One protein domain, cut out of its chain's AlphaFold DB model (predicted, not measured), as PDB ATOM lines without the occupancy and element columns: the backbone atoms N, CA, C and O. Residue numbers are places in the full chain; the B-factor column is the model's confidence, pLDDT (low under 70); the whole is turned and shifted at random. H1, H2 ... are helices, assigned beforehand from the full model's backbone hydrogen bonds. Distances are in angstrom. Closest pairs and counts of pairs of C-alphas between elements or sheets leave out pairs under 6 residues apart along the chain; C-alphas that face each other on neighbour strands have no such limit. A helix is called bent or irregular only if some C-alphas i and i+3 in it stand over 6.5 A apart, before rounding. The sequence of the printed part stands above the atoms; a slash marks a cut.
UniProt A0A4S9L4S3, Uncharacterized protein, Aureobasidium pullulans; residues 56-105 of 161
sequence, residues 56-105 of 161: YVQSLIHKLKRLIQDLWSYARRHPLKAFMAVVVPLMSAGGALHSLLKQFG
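Overview. This is residues 56 to 105 of the 161 residues of an uncharacterized protein of Aureobasidium pullulans (UniProt A0A4S9L4S3). An open V of helices: the long helix H1 makes one leg, H2 folds back from the end of H1 and begins the other leg, and H3 continues that second leg outward with a change of direction. The legs meet near the end of H1 and the start of H2, while residues 56 to 70 of the first leg and residues 87 to 105 of the second stick out, with no shared core between them. The printed part has 50 residues with three named helices, in the order H1, H2, H3 along the chain, and no named strand; the class is all helix. The whole is loose, with a radius of gyration of the C-alphas of 14.0 A, and flat, spanning 36 by 33 by 15 A.

Arrangement. The longest helix is H1, residues 56 to 77. It touches H2, residues 79 to 92, at a steep tilt of 48 degrees, and the two run opposite ways. H1 touches H2 with residues 71 to 75 alone and H2 touches H1 with residues 81 to 83 alone; the closest C-alphas of the two are those of Ala 75 and Ala 82, 5.0 A apart. H2 and H3, residues 96 to 103, are close but not clearly touching, and their closest C-alphas, those of Met 91 and Leu 97, are 7.9 A apart. They run the same way at a steep tilt of 53 degrees. H1 and H3 are apart. In H3 every O i to N i+4 pair is within hydrogen-bond range; in H1 it is 17 of 18 and in H2 8 of 10.

Along the chain. H1 has 22 residues, begins at C-alpha 56 at (34.014, -0.738, 38.586), and measures 31.9 A from first to last C-alpha. H2 has 14 residues, begins at C-alpha 79 at (35.680, -6.893, 7.268), and measures 18.6 A. H2 is neither bent nor irregular, but only just: C-alphas 85 and 88 are 6.3 A apart. H3 has 8 residues, measures 10.5 A, and ends at C-alpha 103 at (54.697, 15.431, 20.111).

Size, cuts and confidence. The two C-alphas farthest apart are those of Arg 77 and Gly 105, at 37.8 A, and the first and last printed C-alphas, those of Tyr 56 and Gly 105, are 36.5 A apart. The printed part has no cut. The link from H1 to H2, one residue, and the link from H2 to H3, three residues, are both tight. The mean pLDDT of the printed part is 79.2; it is 91 for H1, 77 for H2 and 61 for H3. Residues 91 to 103 and residue 105 are under 70, where the model's confidence is low.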
ATOM      1  N   TYR A  56      34.323  -1.563  39.764       86.12
ATOM      2  CA  TYR A  56      34.014  -0.738  38.586       86.12
ATOM      3  C   TYR A  56      35.033  -0.938  37.459       86.12
ATOM      4  O   TYR A  56      34.644  -1.227  36.328       86.12
ATOM      5  N   VAL A  57      36.329  -0.877  37.774       90.50
ATOM      6  CA  VAL A  57      37.406  -1.108  36.797       90.50
ATOM      7  C   VAL A  57      37.311  -2.515  36.207       90.50
ATOM      8  O   VAL A  57      37.353  -2.673  34.991       90.50
ATOM      9  N   GLN A  58      37.068  -3.527  37.041       92.75
ATOM     10  CA  GLN A  58      36.881  -4.902  36.576       92.75
ATOM     11  C   GLN A  58      35.674  -5.027  35.635       92.75
ATOM     12  O   GLN A  58      35.746  -5.704  34.610       92.75
ATOM     13  N   SER A  59      34.579  -4.325  35.935       91.19
ATOM     14  CA  SER A  59      33.396  -4.282  35.075       91.19
ATOM     15  C   SER A  59      33.670  -3.576  33.742       91.19
ATOM     16  O   SER A  59      33.170  -4.018  32.708       91.19
ATOM     17  N   LEU A  60      34.490  -2.519  33.738       92.06
ATOM     18  CA  LEU A  60      34.915  -1.833  32.517       92.06
ATOM     19  C   LEU A  60      35.794  -2.737  31.657       92.06
ATOM     20  O   LEU A  60      35.548  -2.852  30.459       92.06
ATOM     21  N   ILE A  61      36.761  -3.426  32.264       95.75
ATOM     22  CA  ILE A  61      37.618  -4.392  31.570       95.75
ATOM     23  C   ILE A  61      36.766  -5.511  30.972       95.75
ATOM     24  O   ILE A  61      36.952  -5.880  29.814       95.75
ATOM     25  N   HIS A  62      35.790  -6.025  31.722       96.12
ATOM     26  CA  HIS A  62      34.886  -7.055  31.221       96.12
ATOM     27  C   HIS A  62      34.070  -6.565  30.013       96.12
ATOM     28  O   HIS A  62      33.992  -7.260  28.999       96.12
ATOM     29  N   LYS A  63      33.522  -5.344  30.082       93.50
ATOM     30  CA  LYS A  63      32.796  -4.716  28.967       93.50
ATOM     31  C   LYS A  63      33.692  -4.481  27.753       93.50
ATOM     32  O   LYS A  63      33.268  -4.758  26.637       93.50
ATOM     33  N   LEU A  64      34.927  -4.029  27.961       92.69
ATOM     34  CA  LEU A  64      35.895  -3.817  26.888       92.69
ATOM     35  C   LEU A  64      36.235  -5.133  26.184       92.69
ATOM     36  O   LEU A  64      36.167  -5.211  24.960       92.69
ATOM     37  N   LYS A  65      36.533  -6.189  26.951       95.81
ATOM     38  CA  LYS A  65      36.795  -7.526  26.402       95.81
ATOM     39  C   LYS A  65      35.608  -8.032  25.589       95.81
ATOM     40  O   LYS A  65      35.805  -8.549  24.493       95.81
ATOM     41  N   ARG A  66      34.386  -7.841  26.100       94.62
ATOM     42  CA  ARG A  66      33.163  -8.222  25.390       94.62
ATOM     43  C   ARG A  66      33.016  -7.468  24.069       94.62
ATOM     44  O   ARG A  66      32.777  -8.096  23.047       94.62
ATOM     45  N   LEU A  67      33.245  -6.157  24.082       91.38
ATOM     46  CA  LEU A  67      33.158  -5.308  22.894       91.38
ATOM     47  C   LEU A  67      34.174  -5.732  21.828       91.38
ATOM     48  O   LEU A  67      33.809  -5.886  20.669       91.38
ATOM     49  N   ILE A  68      35.422  -6.005  22.218       91.75
ATOM     50  CA  ILE A  68      36.456  -6.500  21.295       91.75
ATOM     51  C   ILE A  68      36.058  -7.859  20.707       91.75
ATOM     52  O   ILE A  68      36.245  -8.095  19.516       91.75
ATOM     53  N   GLN A  69      35.489  -8.755  21.515       93.06
ATOM     54  CA  GLN A  69      35.082 -10.085  21.065       93.06
ATOM     55  C   GLN A  69      33.893 -10.036  20.090       93.06
ATOM     56  O   GLN A  69      33.892 -10.739  19.072       93.06
ATOM     57  N   ASP A  70      32.917  -9.173  20.366       88.00
ATOM     58  CA  ASP A  70      31.774  -8.933  19.484       88.00
ATOM     59  C   ASP A  70      32.237  -8.264  18.179       88.00
ATOM     60  O   ASP A  70      31.855  -8.688  17.085       88.00
ATOM     61  N   LEU A  71      33.157  -7.301  18.276       86.12
ATOM     62  CA  LEU A  71      33.754  -6.633  17.126       86.12
ATOM     63  C   LEU A  71      34.553  -7.601  16.249       86.12
ATOM     64  O   LEU A  71      34.425  -7.574  15.028       86.12
ATOM     65  N   TRP A  72      35.342  -8.486  16.852       90.00
ATOM     66  CA  TRP A  72      36.114  -9.490  16.125       90.00
ATOM     67  C   TRP A  72      35.205 -10.489  15.399       90.00
ATOM     68  O   TRP A  72      35.461 -10.876  14.257       90.00
ATOM     69  N   SER A  73      34.112 -10.891  16.046       91.12
ATOM     70  CA  SER A  73      33.108 -11.774  15.444       91.12
ATOM     71  C   SER A  73      32.386 -11.093  14.276       91.12
ATOM     72  O   SER A  73      32.128 -11.729  13.253       91.12
ATOM     73  N   TYR A  74      32.112  -9.793  14.399       85.44
ATOM     74  CA  TYR A  74      31.513  -8.976  13.346       85.44
ATOM     75  C   TYR A  74      32.478  -8.732  12.173       85.44
ATOM     76  O   TYR A  74      32.089  -8.876  11.014       85.44
ATOM     77  N   ALA A  75      33.754  -8.461  12.460       85.81
ATOM     78  CA  ALA A  75      34.798  -8.232  11.462       85.81
ATOM     79  C   ALA A  75      35.028  -9.443  10.555       85.81
ATOM     80  O   ALA A  75      35.219  -9.274   9.355       85.81
ATOM     81  N   ARG A  76      34.927 -10.667  11.091       87.31
ATOM     82  CA  ARG A  76      35.014 -11.886  10.269       87.31
ATOM     83  C   ARG A  76      33.882 -12.010   9.248       87.31
ATOM     84  O   ARG A  76      34.089 -12.610   8.202       87.31
ATOM     85  N   ARG A  77      32.693 -11.477   9.546       89.94
ATOM     86  CA  ARG A  77      31.536 -11.532   8.634       89.94
ATOM     87  C   ARG A  77      31.556 -10.386   7.629       89.94
ATOM     88  O   ARG A  77      31.229 -10.586   6.465       89.94
ATOM     89  N   HIS A  78      31.951  -9.192   8.071       88.94
ATOM     90  CA  HIS A  78      31.988  -7.992   7.237       88.94
ATOM     91  C   HIS A  78      33.244  -7.156   7.526       88.94
ATOM     92  O   HIS A  78      33.163  -6.157   8.251       88.94
ATOM     93  N   PRO A  79      34.399  -7.517   6.937       83.50
ATOM     94  CA  PRO A  79      35.680  -6.893   7.268       83.50
ATOM     95  C   PRO A  79      35.697  -5.400   6.936       83.50
ATOM     96  O   PRO A  79      36.139  -4.598   7.754       83.50
ATOM     97  N   LEU A  80      35.122  -4.999   5.796       84.25
ATOM     98  CA  LEU A  80      35.075  -3.593   5.386       84.25
ATOM     99  C   LEU A  80      34.204  -2.742   6.322       84.25
ATOM    100  O   LEU A  80      34.608  -1.658   6.729       84.25
ATOM    101  N   LYS A  81      33.024  -3.237   6.719       81.00
ATOM    102  CA  LYS A  81      32.120  -2.499   7.620       81.00
ATOM    103  C   LYS A  81      32.714  -2.360   9.021       81.00
ATOM    104  O   LYS A  81      32.619  -1.291   9.608       81.00
ATOM    105  N   ALA A  82      33.356  -3.409   9.535       83.62
ATOM    106  CA  ALA A  82      34.039  -3.366  10.826       83.62
ATOM    107  C   ALA A  82      35.259  -2.435  10.802       83.62
ATOM    108  O   ALA A  82      35.455  -1.661  11.736       83.62
ATOM    109  N   PHE A  83      36.039  -2.463   9.716       77.81
ATOM    110  CA  PHE A  83      37.144  -1.533   9.507       77.81
ATOM    111  C   PHE A  83      36.643  -0.087   9.515       77.81
ATOM    112  O   PHE A  83      37.152   0.727  10.275       77.81
ATOM    113  N   MET A  84      35.584   0.228   8.767       78.94
ATOM    114  CA  MET A  84      35.023   1.580   8.762       78.94
ATOM    115  C   MET A  84      34.405   1.966  10.116       78.94
ATOM    116  O   MET A  84      34.560   3.095  10.554       78.94
ATOM    117  N   ALA A  85      33.767   1.040  10.835       82.12
ATOM    118  CA  ALA A  85      33.171   1.316  12.146       82.12
ATOM    119  C   ALA A  85      34.196   1.537  13.276       82.12
ATOM    120  O   ALA A  85      33.834   2.062  14.325       82.12
ATOM    121  N   VAL A  86      35.454   1.130  13.087       81.19
ATOM    122  CA  VAL A  86      36.498   1.179  14.125       81.19
ATOM    123  C   VAL A  86      37.647   2.071  13.699       81.19
ATOM    124  O   VAL A  86      37.984   3.019  14.393       81.19
ATOM    125  N   VAL A  87      38.238   1.804  12.540       77.75
ATOM    126  CA  VAL A  87      39.430   2.504  12.067       77.75
ATOM    127  C   VAL A  87      39.102   3.933  11.665       77.75
ATOM    128  O   VAL A  87      39.849   4.827  12.042       77.75
ATOM    129  N   VAL A  88      37.976   4.187  10.990       76.69
ATOM    130  CA  VAL A  88      37.586   5.565  10.636       76.69
ATOM    131  C   VAL A  88      37.349   6.421  11.881       76.69
ATOM    132  O   VAL A  88      37.966   7.476  11.958       76.69
ATOM    133  N   PRO A  89      36.546   6.029  12.887       76.50
ATOM    134  CA  PRO A  89      36.410   6.839  14.095       76.50
ATOM    135  C   PRO A  89      37.698   6.902  14.929       76.50
ATOM    136  O   PRO A  89      37.992   7.961  15.473       76.50
ATOM    137  N   LEU A  90      38.513   5.844  14.992       71.00
ATOM    138  CA  LEU A  90      39.801   5.909  15.697       71.00
ATOM    139  C   LEU A  90      40.817   6.830  15.001       71.00
ATOM    140  O   LEU A  90      41.583   7.502  15.685       71.00
ATOM    141  N   MET A  91      40.805   6.902  13.667       65.44
ATOM    142  CA  MET A  91      41.660   7.813  12.898       65.44
ATOM    143  C   MET A  91      41.102   9.238  12.818       65.44
ATOM    144  O   MET A  91      41.874  10.188  12.865       65.44
ATOM    145  N   SER A  92      39.782   9.398  12.693       63.69
ATOM    146  CA  SER A  92      39.124  10.676  12.374       63.69
ATOM    147  C   SER A  92      38.499  11.366  13.588       63.69
ATOM    148  O   SER A  92      38.601  12.580  13.714       63.69
ATOM    149  N   ALA A  93      37.882  10.626  14.515       57.38
ATOM    150  CA  ALA A  93      37.316  11.207  15.738       57.38
ATOM    151  C   ALA A  93      38.342  11.273  16.889       57.38
ATOM    152  O   ALA A  93      38.110  11.943  17.893       57.38
ATOM    153  N   GLY A  94      39.490  10.604  16.740       58.22
ATOM    154  CA  GLY A  94      40.545  10.470  17.744       58.22
ATOM    155  C   GLY A  94      41.847  11.195  17.400       58.22
ATOM    156  O   GLY A  94      42.921  10.612  17.543       58.22
ATOM    157  N   GLY A  95      41.791  12.474  17.016       56.94
ATOM    158  CA  GLY A  95      42.975  13.328  16.799       56.94
ATOM    159  C   GLY A  95      43.948  13.439  17.993       56.94
ATOM    160  O   GLY A  95      44.983  14.090  17.886       56.94
ATOM    161  N   ALA A  96      43.680  12.780  19.123       55.84
ATOM    162  CA  ALA A  96      44.635  12.599  20.213       55.84
ATOM    163  C   ALA A  96      45.864  11.779  19.785       55.84
ATOM    164  O   ALA A  96      46.977  12.102  20.194       55.84
ATOM    165  N   LEU A  97      45.707  10.768  18.917       57.62
ATOM    166  CA  LEU A  97      46.879  10.088  18.359       57.62
ATOM    167  C   LEU A  97      47.678  11.051  17.478       57.62
ATOM    168  O   LEU A  97      48.898  11.046  17.546       57.62
ATOM    169  N   HIS A  98      47.006  11.925  16.721       55.97
ATOM    170  CA  HIS A  98      47.659  12.972  15.932       55.97
ATOM    171  C   HIS A  98      48.418  13.973  16.822       55.97
ATOM    172  O   HIS A  98      49.557  14.307  16.507       55.97
ATOM    173  N   SER A  99      47.853  14.414  17.955       58.06
ATOM    174  CA  SER A  99      48.560  15.318  18.878       58.06
ATOM    175  C   SER A  99      49.746  14.641  19.567       58.06
ATOM    176  O   SER A  99      50.780  15.278  19.757       58.06
ATOM    177  N   LEU A 100      49.625  13.349  19.893       67.00
ATOM    178  CA  LEU A 100      50.710  12.550  20.465       67.00
ATOM    179  C   LEU A 100      51.811  12.275  19.426       67.00
ATOM    180  O   LEU A 100      52.977  12.529  19.696       67.00
ATOM    181  N   LEU A 101      51.473  11.849  18.206       64.00
ATOM    182  CA  LEU A 101      52.430  11.649  17.102       64.00
ATOM    183  C   LEU A 101      53.151  12.948  16.716       64.00
ATOM    184  O   LEU A 101      54.345  12.923  16.417       64.00
ATOM    185  N   LYS A 102      52.456  14.089  16.795       60.53
ATOM    186  CA  LYS A 102      53.050  15.421  16.627       60.53
ATOM    187  C   LYS A 102      54.030  15.759  17.756       60.53
ATOM    188  O   LYS A 102      55.069  16.350  17.480       60.53
ATOM    189  N   GLN A 103      53.746  15.346  18.993       68.56
ATOM    190  CA  GLN A 103      54.697  15.431  20.111       68.56
ATOM    191  C   GLN A 103      55.924  14.528  19.916       68.56
ATOM    192  O   GLN A 103      57.014  14.897  20.339       68.56
ATOM    193  N   PHE A 104      55.775  13.397  19.221       73.31
ATOM    194  CA  PHE A 104      56.879  12.499  18.864       73.31
ATOM    195  C   PHE A 104      57.580  12.855  17.536       73.31
ATOM    196  O   PHE A 104      58.430  12.101  17.071       73.31
ATOM    197  N   GLY A 105      57.271  14.008  16.923       51.66
ATOM    198  CA  GLY A 105      58.020  14.547  15.780       51.66
ATOM    199  C   GLY A 105      57.766  13.866  14.429       51.66
ATOM    200  O   GLY A 105      58.470  14.151  13.460       51.66
TER     201      GLY A 105